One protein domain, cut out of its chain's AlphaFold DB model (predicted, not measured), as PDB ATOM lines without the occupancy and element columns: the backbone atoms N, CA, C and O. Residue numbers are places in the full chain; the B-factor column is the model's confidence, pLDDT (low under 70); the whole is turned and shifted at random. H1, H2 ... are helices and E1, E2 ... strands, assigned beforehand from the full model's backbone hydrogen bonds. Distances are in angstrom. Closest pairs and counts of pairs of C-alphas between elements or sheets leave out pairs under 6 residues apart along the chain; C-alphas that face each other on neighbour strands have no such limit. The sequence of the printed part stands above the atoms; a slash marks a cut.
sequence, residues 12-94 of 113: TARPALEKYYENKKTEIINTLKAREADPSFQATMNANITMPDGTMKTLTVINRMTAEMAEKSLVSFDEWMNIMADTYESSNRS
ATOM      1  N   THR A  12       0.996 -64.823  19.082       80.75
ATOM      2  CA  THR A  12       2.210 -65.083  18.291       80.75
ATOM      3  C   THR A  12       2.816 -63.809  17.702       80.75
ATOM      4  O   THR A  12       4.026 -63.746  17.479       80.75
ATOM      5  N   ALA A  13       2.009 -62.758  17.525       79.06
ATOM      6  CA  ALA A  13       2.463 -61.442  17.081       79.06
ATOM      7  C   ALA A  13       3.054 -60.599  18.226       79.06
ATOM      8  O   ALA A  13       3.780 -59.632  17.973       79.06
ATOM      9  N   ARG A  14       2.800 -60.988  19.482       79.62
ATOM     10  CA  ARG A  14       3.219 -60.261  20.688       79.62
ATOM     11  C   ARG A  14       4.720 -59.925  20.733       79.62
ATOM     12  O   ARG A  14       5.020 -58.757  20.961       79.62
ATOM     13  N   PRO A  15       5.670 -60.837  20.432       83.62
ATOM     14  CA  PRO A  15       7.099 -60.498  20.449       83.62
ATOM     15  C   PRO A  15       7.496 -59.477  19.371       83.62
ATOM     16  O   PRO A  15       8.387 -58.650  19.569       83.62
ATOM     17  N   ALA A  16       6.842 -59.522  18.206       81.12
ATOM     18  CA  ALA A  16       7.086 -58.559  17.136       81.12
ATOM     19  C   ALA A  16       6.519 -57.174  17.488       81.12
ATOM     20  O   ALA A  16       7.157 -56.161  17.195       81.12
ATOM     21  N   LEU A  17       5.356 -57.138  18.143       80.50
ATOM     22  CA  LEU A  17       4.722 -55.923  18.650       80.50
ATOM     23  C   LEU A  17       5.511 -55.288  19.794       80.50
ATOM     24  O   LEU A  17       5.694 -54.076  19.792       80.50
ATOM     25  N   GLU A  18       6.045 -56.091  20.709       85.12
ATOM     26  CA  GLU A  18       6.918 -55.623  21.787       85.12
ATOM     27  C   GLU A  18       8.178 -54.970  21.213       85.12
ATOM     28  O   GLU A  18       8.502 -53.824  21.526       85.12
ATOM     29  N   LYS A  19       8.830 -55.636  20.253       84.75
ATOM     30  CA  LYS A  19       9.982 -55.066  19.544       84.75
ATOM     31  C   LYS A  19       9.629 -53.778  18.795       84.75
ATOM     32  O   LYS A  19      10.440 -52.855  18.737       84.75
ATOM     33  N   TYR A  20       8.445 -53.709  18.190       84.19
ATOM     34  CA  TYR A  20       7.967 -52.503  17.516       84.19
ATOM     35  C   TYR A  20       7.744 -51.351  18.506       84.19
ATOM     36  O   TYR A  20       8.206 -50.237  18.252       84.19
ATOM     37  N   TYR A  21       7.086 -51.629  19.632       82.81
ATOM     38  CA  TYR A  21       6.824 -50.669  20.696       82.81
ATOM     39  C   TYR A  21       8.130 -50.111  21.274       82.81
ATOM     40  O   TYR A  21       8.312 -48.895  21.292       82.81
ATOM     41  N   GLU A  22       9.092 -50.967  21.629       84.94
ATOM     42  CA  GLU A  22      10.386 -50.535  22.177       84.94
ATOM     43  C   GLU A  22      11.208 -49.706  21.175       84.94
ATOM     44  O   GLU A  22      11.814 -48.687  21.531       84.94
ATOM     45  N   ASN A  23      11.173 -50.070  19.888       84.31
ATOM     46  CA  ASN A  23      11.801 -49.269  18.836       84.31
ATOM     47  C   ASN A  23      11.162 -47.877  18.730       84.31
ATOM     48  O   ASN A  23      11.875 -46.877  18.634       84.31
ATOM     49  N   LYS A  24       9.825 -47.794  18.764       80.88
ATOM     50  CA  LYS A  24       9.101 -46.518  18.664       80.88
ATOM     51  C   LYS A  24       9.275 -45.653  19.904       80.88
ATOM     52  O   LYS A  24       9.491 -44.451  19.772       80.88
ATOM     53  N   LYS A  25       9.271 -46.261  21.089       80.19
ATOM     54  CA  LYS A  25       9.620 -45.612  22.354       80.19
ATOM     55  C   LYS A  25      11.006 -44.970  22.269       80.19
ATOM     56  O   LYS A  25      11.153 -43.779  22.536       80.19
ATOM     57  N   THR A  26      11.998 -45.732  21.814       82.06
ATOM     58  CA  THR A  26      13.374 -45.250  21.631       82.06
ATOM     59  C   THR A  26      13.451 -44.095  20.628       82.06
ATOM     60  O   THR A  26      14.108 -43.089  20.888       82.06
ATOM     61  N   GLU A  27      12.753 -44.198  19.495       83.44
ATOM     62  CA  GLU A  27      12.702 -43.151  18.465       83.44
ATOM     63  C   GLU A  27      12.093 -41.843  18.995       83.44
ATOM     64  O   GLU A  27      12.654 -40.764  18.780       83.44
ATOM     65  N   ILE A  28      10.984 -41.932  19.738       78.19
ATOM     66  CA  ILE A  28      10.316 -40.782  20.363       78.19
ATOM     67  C   ILE A  28      11.238 -40.123  21.390       78.19
ATOM     68  O   ILE A  28      11.438 -38.911  21.333       78.19
ATOM     69  N   ILE A  29      11.848 -40.905  22.287       81.19
ATOM     70  CA  ILE A  29      12.770 -40.383  23.306       81.19
ATOM     71  C   ILE A  29      13.974 -39.709  22.644       81.19
ATOM     72  O   ILE A  29      14.342 -38.604  23.034       81.19
ATOM     73  N   ASN A  30      14.572 -40.319  21.621       80.88
ATOM     74  CA  ASN A  30      15.709 -39.730  20.910       80.88
ATOM     75  C   ASN A  30      15.326 -38.434  20.187       80.88
ATOM     76  O   ASN A  30      16.076 -37.460  20.232       80.88
ATOM     77  N   THR A  31      14.140 -38.393  19.578       79.06
ATOM     78  CA  THR A  31      13.613 -37.181  18.940       79.06
ATOM     79  C   THR A  31      13.378 -36.080  19.967       79.06
ATOM     80  O   THR A  31      13.736 -34.928  19.727       79.06
ATOM     81  N   LEU A  32      12.817 -36.417  21.130       75.50
ATOM     82  CA  LEU A  32      12.603 -35.468  22.217       75.50
ATOM     83  C   LEU A  32      13.918 -34.981  22.818       75.50
ATOM     84  O   LEU A  32      14.038 -33.788  23.032       75.50
ATOM     85  N   LYS A  33      14.927 -35.841  22.996       79.31
ATOM     86  CA  LYS A  33      16.279 -35.425  23.419       79.31
ATOM     87  C   LYS A  33      16.919 -34.467  22.414       79.31
ATOM     88  O   LYS A  33      17.507 -33.465  22.808       79.31
ATOM     89  N   ALA A  34      16.784 -34.751  21.119       78.69
ATOM     90  CA  ALA A  34      17.299 -33.883  20.063       78.69
ATOM     91  C   ALA A  34      16.589 -32.520  20.043       78.69
ATOM     92  O   ALA A  34      17.240 -31.493  19.869       78.69
ATOM     93  N   ARG A  35      15.269 -32.498  20.266       70.50
ATOM     94  CA  ARG A  35      14.487 -31.259  20.383       70.50
ATOM     95  C   ARG A  35      14.734 -30.530  21.693       70.50
ATOM     96  O   ARG A  35      14.750 -29.315  21.705       70.50
ATOM     97  N   GLU A  36      14.973 -31.244  22.783       67.31
ATOM     98  CA  GLU A  36      15.338 -30.653  24.063       67.31
ATOM     99  C   GLU A  36      16.665 -29.901  23.956       67.31
ATOM    100  O   GLU A  36      16.810 -28.860  24.583       67.31
ATOM    101  N   ALA A  37      17.614 -30.359  23.134       69.62
ATOM    102  CA  ALA A  37      18.832 -29.602  22.852       69.62
ATOM    103  C   ALA A  37      18.565 -28.255  22.144       69.62
ATOM    104  O   ALA A  37      19.416 -27.368  22.202       69.62
ATOM    105  N   ASP A  38      17.396 -28.081  21.519       65.38
ATOM    106  CA  ASP A  38      16.970 -26.831  20.896       65.38
ATOM    107  C   ASP A  38      16.346 -25.876  21.942       65.38
ATOM    108  O   ASP A  38      15.298 -26.180  22.522       65.38
ATOM    109  N   PRO A  39      16.935 -24.688  22.184       62.25
ATOM    110  CA  PRO A  39      16.404 -23.706  23.132       62.25
ATOM    111  C   PRO A  39      14.993 -23.200  22.796       62.25
ATOM    112  O   PRO A  39      14.316 -22.675  23.683       62.25
ATOM    113  N   SER A  40      14.562 -23.333  21.535       65.75
ATOM    114  CA  SER A  40      13.241 -22.916  21.053       65.75
ATOM    115  C   SER A  40      12.135 -23.941  21.337       65.75
ATOM    116  O   SER A  40      10.953 -23.598  21.269       65.75
ATOM    117  N   PHE A  41      12.486 -25.180  21.705       63.59
ATOM    118  CA  PHE A  41      11.526 -26.217  22.078       63.59
ATOM    119  C   PHE A  41      11.043 -26.012  23.520       63.59
ATOM    120  O   PHE A  41      11.428 -26.701  24.465       63.59
ATOM    121  N   GLN A  42      10.188 -25.011  23.689       61.38
ATOM    122  CA  GLN A  42       9.477 -24.729  24.926       61.38
ATOM    123  C   GLN A  42       7.985 -24.882  24.651       61.38
ATOM    124  O   GLN A  42       7.425 -24.192  23.800       61.38
ATOM    125  N   ALA A  43       7.331 -25.805  25.357       57.94
ATOM    126  CA  ALA A  43       5.881 -25.871  25.348       57.94
ATOM    127  C   ALA A  43       5.375 -24.752  26.262       57.94
ATOM    128  O   ALA A  43       5.398 -24.854  27.490       57.94
ATOM    129  N   THR A  44       4.975 -23.638  25.663       55.69
ATOM    130  CA  THR A  44       4.391 -22.529  26.407       55.69
ATOM    131  C   THR A  44       2.968 -22.908  26.808       55.69
ATOM    132  O   THR A  44       2.093 -23.021  25.950       55.69
ATOM    133  N   MET A  45       2.713 -23.105  28.103       53.88
ATOM    134  CA  MET A  45       1.352 -23.233  28.625       53.88
ATOM    135  C   MET A  45       0.922 -21.908  29.241       53.88
ATOM    136  O   MET A  45       1.547 -21.404  30.171       53.88
ATOM    137  N   ASN A  46      -0.177 -21.356  28.737       62.72
ATOM    138  CA  ASN A  46      -0.836 -20.212  29.352       62.72
ATOM    139  C   ASN A  46      -1.965 -20.730  30.249       62.72
ATOM    140  O   ASN A  46      -2.912 -21.341  29.758       62.72
ATOM    141  N   ALA A  47      -1.862 -20.488  31.553       59.69
ATOM    142  CA  ALA A  47      -2.918 -20.770  32.516       59.69
ATOM    143  C   ALA A  47      -3.559 -19.452  32.959       59.69
ATOM    144  O   ALA A  47      -2.872 -18.560  33.452       59.69
ATOM    145  N   ASN A  48      -4.874 -19.319  32.800       75.19
ATOM    146  CA  ASN A  48      -5.612 -18.183  33.348       75.19
ATOM    147  C   ASN A  48      -6.021 -18.513  34.783       75.19
ATOM    148  O   ASN A  48      -6.741 -19.484  35.008       75.19
ATOM    149  N   ILE A  49      -5.563 -17.715  35.745       75.12
ATOM    150  CA  ILE A  49      -5.960 -17.825  37.148       75.12
ATOM    151  C   ILE A  49      -6.797 -16.605  37.514       75.12
ATOM    152  O   ILE A  49      -6.375 -15.465  37.312       75.12
ATOM    153  N   THR A  50      -7.976 -16.855  38.074       79.44
ATOM    154  CA  THR A  50      -8.805 -15.818  38.689       79.44
ATOM    155  C   THR A  50      -8.306 -15.564  40.105       79.44
ATOM    156  O   THR A  50      -8.275 -16.468  40.940       79.44
ATOM    157  N   MET A  51      -7.881 -14.333  40.361       83.81
ATOM    158  CA  MET A  51      -7.433 -13.867  41.666       83.81
ATOM    159  C   MET A  51      -8.629 -13.641  42.611       83.81
ATOM    160  O   MET A  51      -9.756 -13.458  42.148       83.81
ATOM    161  N   PRO A  52      -8.409 -13.606  43.940       75.00
ATOM    162  CA  PRO A  52      -9.478 -13.376  44.920       75.00
ATOM    163  C   PRO A  52     -10.220 -12.038  44.767       75.00
ATOM    164  O   PRO A  52     -11.332 -11.897  45.264       75.00
ATOM    165  N   ASP A  53      -9.618 -11.063  44.082       84.88
ATOM    166  CA  ASP A  53     -10.214  -9.763  43.750       84.88
ATOM    167  C   ASP A  53     -11.092  -9.794  42.479       84.88
ATOM    168  O   ASP A  53     -11.596  -8.760  42.045       84.88
ATOM    169  N   GLY A  54     -11.276 -10.973  41.875       80.56
ATOM    170  CA  GLY A  54     -12.055 -11.173  40.653       80.56
ATOM    171  C   GLY A  54     -11.295 -10.867  39.361       80.56
ATOM    172  O   GLY A  54     -11.854 -11.040  38.278       80.56
ATOM    173  N   THR A  55     -10.028 -10.446  39.430       89.56
ATOM    174  CA  THR A  55      -9.216 -10.205  38.232       89.56
ATOM    175  C   THR A  55      -8.684 -11.512  37.648       89.56
ATOM    176  O   THR A  55      -8.233 -12.400  38.371       89.56
ATOM    177  N   MET A  56      -8.705 -11.654  36.321       81.06
ATOM    178  CA  MET A  56      -8.012 -12.755  35.646       81.06
ATOM    179  C   MET A  56      -6.570 -12.356  35.344       81.06
ATOM    180  O   MET A  56      -6.326 -11.328  34.713       81.06
ATOM    181  N   LYS A  57      -5.613 -13.199  35.740       79.50
ATOM    182  CA  LYS A  57      -4.216 -13.101  35.310       79.50
ATOM    183  C   LYS A  57      -3.826 -14.321  34.493       79.50
ATOM    184  O   LYS A  57      -4.057 -15.454  34.907       79.50
ATOM    185  N   THR A  58      -3.178 -14.086  33.358       78.81
ATOM    186  CA  THR A  58      -2.535 -15.147  32.583       78.81
ATOM    187  C   THR A  58      -1.140 -15.398  33.145       78.81
ATOM    188  O   THR A  58      -0.281 -14.519  33.120       78.81
ATOM    189  N   LEU A  59      -0.915 -16.600  33.665       71.75
ATOM    190  CA  LEU A  59       0.408 -17.122  33.967       71.75
ATOM    191  C   LEU A  59       0.915 -17.879  32.746       71.75
ATOM    192  O   LEU A  59       0.383 -18.925  32.378       71.75
ATOM    193  N   THR A  60       1.961 -17.350  32.129       64.94
ATOM    194  CA  THR A  60       2.720 -18.067  31.109       64.94
ATOM    195  C   THR A  60       3.736 -18.952  31.816       64.94
ATOM    196  O   THR A  60       4.769 -18.479  32.287       64.94
ATOM    197  N   VAL A  61       3.425 -20.241  31.925       58.69
ATOM    198  CA  VAL A  61       4.373 -21.246  32.399       58.69
ATOM    199  C   VAL A  61       5.122 -21.769  31.185       58.69
ATOM    200  O   VAL A  61       4.570 -22.447  30.316       58.69
ATOM    201  N   ILE A  62       6.409 -21.446  31.130       59.72
ATOM    202  CA  ILE A  62       7.340 -22.103  30.225       59.72
ATOM    203  C   ILE A  62       7.669 -23.452  30.864       59.72
ATOM    204  O   ILE A  62       8.550 -23.539  31.719       59.72
ATOM    205  N   ASN A  63       6.928 -24.495  30.491       58.38
ATOM    206  CA  ASN A  63       7.245 -25.852  30.912       58.38
ATOM    207  C   ASN A  63       8.038 -26.533  29.801       58.38
ATOM    208  O   ASN A  63       7.554 -26.764  28.692       58.38
ATOM    209  N   ARG A  64       9.295 -26.851  30.100       60.69
ATOM    210  CA  ARG A  64      10.130 -27.642  29.204       60.69
ATOM    211  C   ARG A  64       9.711 -29.100  29.351       60.69
ATOM    212  O   ARG A  64       9.896 -29.689  30.410       60.69
ATOM    213  N   MET A  65       9.129 -29.672  28.303       63.50
ATOM    214  CA  MET A  65       8.881 -31.109  28.252       63.50
ATOM    215  C   MET A  65      10.228 -31.799  28.023       63.50
ATOM    216  O   MET A  65      10.767 -31.738  26.920       63.50
ATOM    217  N   THR A  66      10.808 -32.373  29.076       67.81
ATOM    218  CA  THR A  66      12.084 -33.094  28.968       67.81
ATOM    219  C   THR A  66      11.850 -34.506  28.448       67.81
ATOM    220  O   THR A  66      10.771 -35.085  28.624       67.81
ATOM    221  N   ALA A  67      12.875 -35.097  27.839       68.81
ATOM    222  CA  ALA A  67      12.812 -36.496  27.435       68.81
ATOM    223  C   ALA A  67      12.546 -37.439  28.625       68.81
ATOM    224  O   ALA A  67      11.882 -38.456  28.458       68.81
ATOM    225  N   GLU A  68      13.003 -37.079  29.828       69.38
ATOM    226  CA  GLU A  68      12.765 -37.845  31.056       69.38
ATOM    227  C   GLU A  68      11.291 -37.798  31.496       69.38
ATOM    228  O   GLU A  68      10.726 -38.813  31.906       69.38
ATOM    229  N   MET A  69      10.638 -36.635  31.386       70.94
ATOM    230  CA  MET A  69       9.199 -36.519  31.649       70.94
ATOM    231  C   MET A  69       8.390 -37.338  30.644       70.94
ATOM    232  O   MET A  69       7.445 -38.023  31.031       70.94
ATOM    233  N   ALA A  70       8.789 -37.307  29.371       70.00
ATOM    234  CA  ALA A  70       8.148 -38.102  28.337       70.00
ATOM    235  C   ALA A  70       8.333 -39.605  28.576       70.00
ATOM    236  O   ALA A  70       7.360 -40.348  28.523       70.00
ATOM    237  N   GLU A  71       9.542 -40.052  28.924       72.94
ATOM    238  CA  GLU A  71       9.826 -41.454  29.246       72.94
ATOM    239  C   GLU A  71       8.967 -41.968  30.410       72.94
ATOM    240  O   GLU A  71       8.429 -43.070  30.324       72.94
ATOM    241  N   LYS A  72       8.762 -41.151  31.453       71.38
ATOM    242  CA  LYS A  72       7.872 -41.480  32.583       71.38
ATOM    243  C   LYS A  72       6.386 -41.465  32.222       71.38
ATOM    244  O   LYS A  72       5.596 -42.093  32.916       71.38
ATOM    245  N   SER A  73       6.000 -40.732  31.177       70.00
ATOM    246  CA  SER A  73       4.612 -40.655  30.703       70.00
ATOM    247  C   SER A  73       4.236 -41.755  29.707       70.00
ATOM    248  O   SER A  73       3.060 -41.910  29.384       70.00
ATOM    249  N   LEU A  74       5.217 -42.513  29.205       76.56
ATOM    250  CA  LEU A  74       4.959 -43.629  28.303       76.56
ATOM    251  C   LEU A  74       4.355 -44.789  29.096       76.56
ATOM    252  O   LEU A  74       4.948 -45.291  30.048       76.56
ATOM    253  N   VAL A  75       3.161 -45.202  28.679       81.19
ATOM    254  CA  VAL A  75       2.430 -46.342  29.246       81.19
ATOM    255  C   VAL A  75       3.191 -47.651  29.038       81.19
ATOM    256  O   VAL A  75       3.986 -47.759  28.107       81.19
ATOM    257  N   SER A  76       2.945 -48.662  29.871       84.69
ATOM    258  CA  SER A  76       3.555 -49.992  29.696       84.69
ATOM    259  C   SER A  76       3.173 -50.633  28.349       84.69
ATOM    260  O   SER A  76       2.171 -50.257  27.746       84.69
ATOM    261  N   PHE A  77       3.943 -51.623  27.872       81.56
ATOM    262  CA  PHE A  77       3.598 -52.350  26.640       81.56
ATOM    263  C   PHE A  77       2.200 -52.987  26.716       81.56
ATOM    264  O   PHE A  77       1.449 -52.915  25.750       81.56
ATOM    265  N   ASP A  78       1.819 -53.546  27.868       80.62
ATOM    266  CA  ASP A  78       0.489 -54.136  28.069       80.62
ATOM    267  C   ASP A  78      -0.632 -53.097  28.005       80.62
ATOM    268  O   ASP A  78      -1.671 -53.321  27.389       80.62
ATOM    269  N   GLU A  79      -0.412 -51.928  28.597       80.56
ATOM    270  CA  GLU A  79      -1.378 -50.835  28.552       80.56
ATOM    271  C   GLU A  79      -1.473 -50.222  27.150       80.56
ATOM    272  O   GLU A  79      -2.568 -49.935  26.673       80.56
ATOM    273  N   TRP A  80      -0.349 -50.127  26.434       84.06
ATOM    274  CA  TRP A  80      -0.335 -49.774  25.016       84.06
ATOM    275  C   TRP A  80      -1.112 -50.789  24.168       84.06
ATOM    276  O   TRP A  80      -1.921 -50.385  23.339       84.06
ATOM    277  N   MET A  81      -0.921 -52.091  24.397       79.88
ATOM    278  CA  MET A  81      -1.668 -53.151  23.708       79.88
ATOM    279  C   MET A  81      -3.177 -53.023  23.944       79.88
ATOM    280  O   MET A  81      -3.935 -53.120  22.982       79.88
ATOM    281  N   ASN A  82      -3.606 -52.744  25.180       78.56
ATOM    282  CA  ASN A  82      -5.019 -52.533  25.511       78.56
ATOM    283  C   ASN A  82      -5.596 -51.295  24.808       78.56
ATOM    284  O   ASN A  82      -6.631 -51.389  24.156       78.56
ATOM    285  N   ILE A  83      -4.893 -50.155  24.854       79.62
ATOM    286  CA  ILE A  83      -5.314 -48.921  24.165       79.62
ATOM    287  C   ILE A  83      -5.445 -49.155  22.656       79.62
ATOM    288  O   ILE A  83      -6.387 -48.672  22.024       79.62
ATOM    289  N   MET A  84      -4.499 -49.883  22.057       74.19
ATOM    290  CA  MET A  84      -4.523 -50.184  20.629       74.19
ATOM    291  C   MET A  84      -5.651 -51.161  20.286       74.19
ATOM    292  O   MET A  84      -6.366 -50.920  19.318       74.19
ATOM    293  N   ALA A  85      -5.873 -52.206  21.084       71.69
ATOM    294  CA  ALA A  85      -7.013 -53.102  20.904       71.69
ATOM    295  C   ALA A  85      -8.342 -52.324  20.935       71.69
ATOM    296  O   ALA A  85      -9.097 -52.391  19.967       71.69
ATOM    297  N   ASP A  86      -8.558 -51.479  21.948       71.31
ATOM    298  CA  ASP A  86      -9.766 -50.651  22.084       71.31
ATOM    299  C   ASP A  86      -9.932 -49.653  20.925       71.31
ATOM    300  O   ASP A  86     -11.030 -49.453  20.396       71.31
ATOM    301  N   THR A  87      -8.841 -49.019  20.489       71.12
ATOM    302  CA  THR A  87      -8.865 -48.046  19.383       71.12
ATOM    303  C   THR A  87      -9.245 -48.717  18.063       71.12
ATOM    304  O   THR A  87     -10.041 -48.178  17.290       71.12
ATOM    305  N   TYR A  88      -8.717 -49.911  17.800       67.19
ATOM    306  CA  TYR A  88      -9.030 -50.637  16.576       67.19
ATOM    307  C   TYR A  88     -10.398 -51.343  16.646       67.19
ATOM    308  O   TYR A  88     -11.108 -51.355  15.640       67.19
ATOM    309  N   GLU A  89     -10.838 -51.835  17.808       64.25
ATOM    310  CA  GLU A  89     -12.198 -52.366  17.999       64.25
ATOM    311  C   GLU A  89     -13.274 -51.281  17.858       64.25
ATOM    312  O   GLU A  89     -14.279 -51.481  17.170       64.25
ATOM    313  N   SER A  90     -13.058 -50.100  18.445       56.81
ATOM    314  CA  SER A  90     -13.987 -48.966  18.330       56.81
ATOM    315  C   SER A  90     -14.062 -48.409  16.905       56.81
ATOM    316  O   SER A  90     -15.153 -48.082  16.431       56.81
ATOM    317  N   SER A  91     -12.940 -48.384  16.177       54.31
ATOM    318  CA  SER A  91     -12.926 -48.017  14.755       54.31
ATOM    319  C   SER A  91     -13.711 -49.002  13.876       54.31
ATOM    320  O   SER A  91     -14.310 -48.587  12.884       54.31
ATOM    321  N   ASN A  92     -13.788 -50.276  14.277       49.72
ATOM    322  CA  ASN A  92     -14.598 -51.285  13.597       49.72
ATOM    323  C   ASN A  92     -16.098 -51.116  13.895       49.72
ATOM    324  O   ASN A  92     -16.903 -51.186  12.967       49.72
ATOM    325  N   ARG A  93     -16.478 -50.795  15.143       47.03
ATOM    326  CA  ARG A  93     -17.883 -50.504  15.509       47.03
ATOM    327  C   ARG A  93     -18.452 -49.296  14.772       47.03
ATOM    328  O   ARG A  93     -19.600 -49.329  14.341       47.03
ATOM    329  N   SER A  94     -17.638 -48.261  14.550       48.75
ATOM    330  CA  SER A  94     -18.077 -47.093  13.781       48.75
ATOM    331  C   SER A  94     -18.493 -47.450  12.354       48.75
ATOM    332  O   SER A  94     -19.259 -46.693  11.779       48.75
TER     333      SER A  94
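What this domain is: This is residues 12 to 94 of the 113 residues of an uncharacterized protein of Blastochloris viridis (UniProt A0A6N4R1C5). An open, extended V: the long helix H1 makes one arm, the two-stranded hairpin of E1 and E2 makes the other, and the short helix H2 packs on H1 near the corner, on residues 29 to 36 of H1. From H2 the printed part folds back along H1, and H3 then turns off crosswise, its residues 84 to 94 sticking out freely. The printed part has 83 residues, with three named helices and two named strands in the order H1, E1, E2, H2, H3; the sheet, in the order E1, E2, is antiparallel, and the class is mixed, helices and strands. The whole is extended, with a radius of gyration of the C-alphas of 18.9 A, and flat, spanning 61 by 37 by 19 A.

Where its parts are: H1 is residues 14 to 36, 32.2 A from first to last C-alpha, and begins with C-alpha 14 at (3.219, -60.261, 20.688). E1 is residues 43 to 50, 22.2 A long, beginning at C-alpha 43 at (5.881, -25.871, 25.348). E2 is residues 56 to 63, 20.7 A long. H2, residues 67 to 73, measures 9.8 A. H3 is residues 77 to 94, 25.7 A long, and ends with C-alpha 94 at (-18.077, -47.093, 13.781).

How they stand to each other: H1 touches H2 with residues 29 to 36 alone; the closest C-alphas, those of Leu 32 and Ala 67, are 5.3 A apart. Their lines stand at a steep tilt of 42 degrees, and they run opposite ways. E1 and E2 form a hairpin of antiparallel neighbours, with 155 degrees between their directions. N 47 and O 59 are within hydrogen-bond range at 2.9 A, and so are N 59 and O 47 at 2.8 A. H1 and E2 are apart, and so are E1 and H2. H3 is close to H1 but not clearly touching it; the closest C-alphas, those of Glu 18 and Phe 77, are 6.7 A apart, and the lines are about perpendicular at 79 degrees. H3 is apart from H2, E1 and E2. In H1, H2 and H3 every O i to N i+4 pair is within hydrogen-bond range.

The domain as a whole: The two C-alphas farthest apart, those of Thr 12 and Asp 53, are 62.2 A from each other. The printed part, residues 12 to 94, has no cut. The links E1 to E2, E2 to H2 and H2 to H3 are tight, H1 to E1 is short, and no link is long. The mean pLDDT of the printed part is 72.9; it is under 70 in residues 36 to 47, 60 to 68 and 88 to 94 of this model.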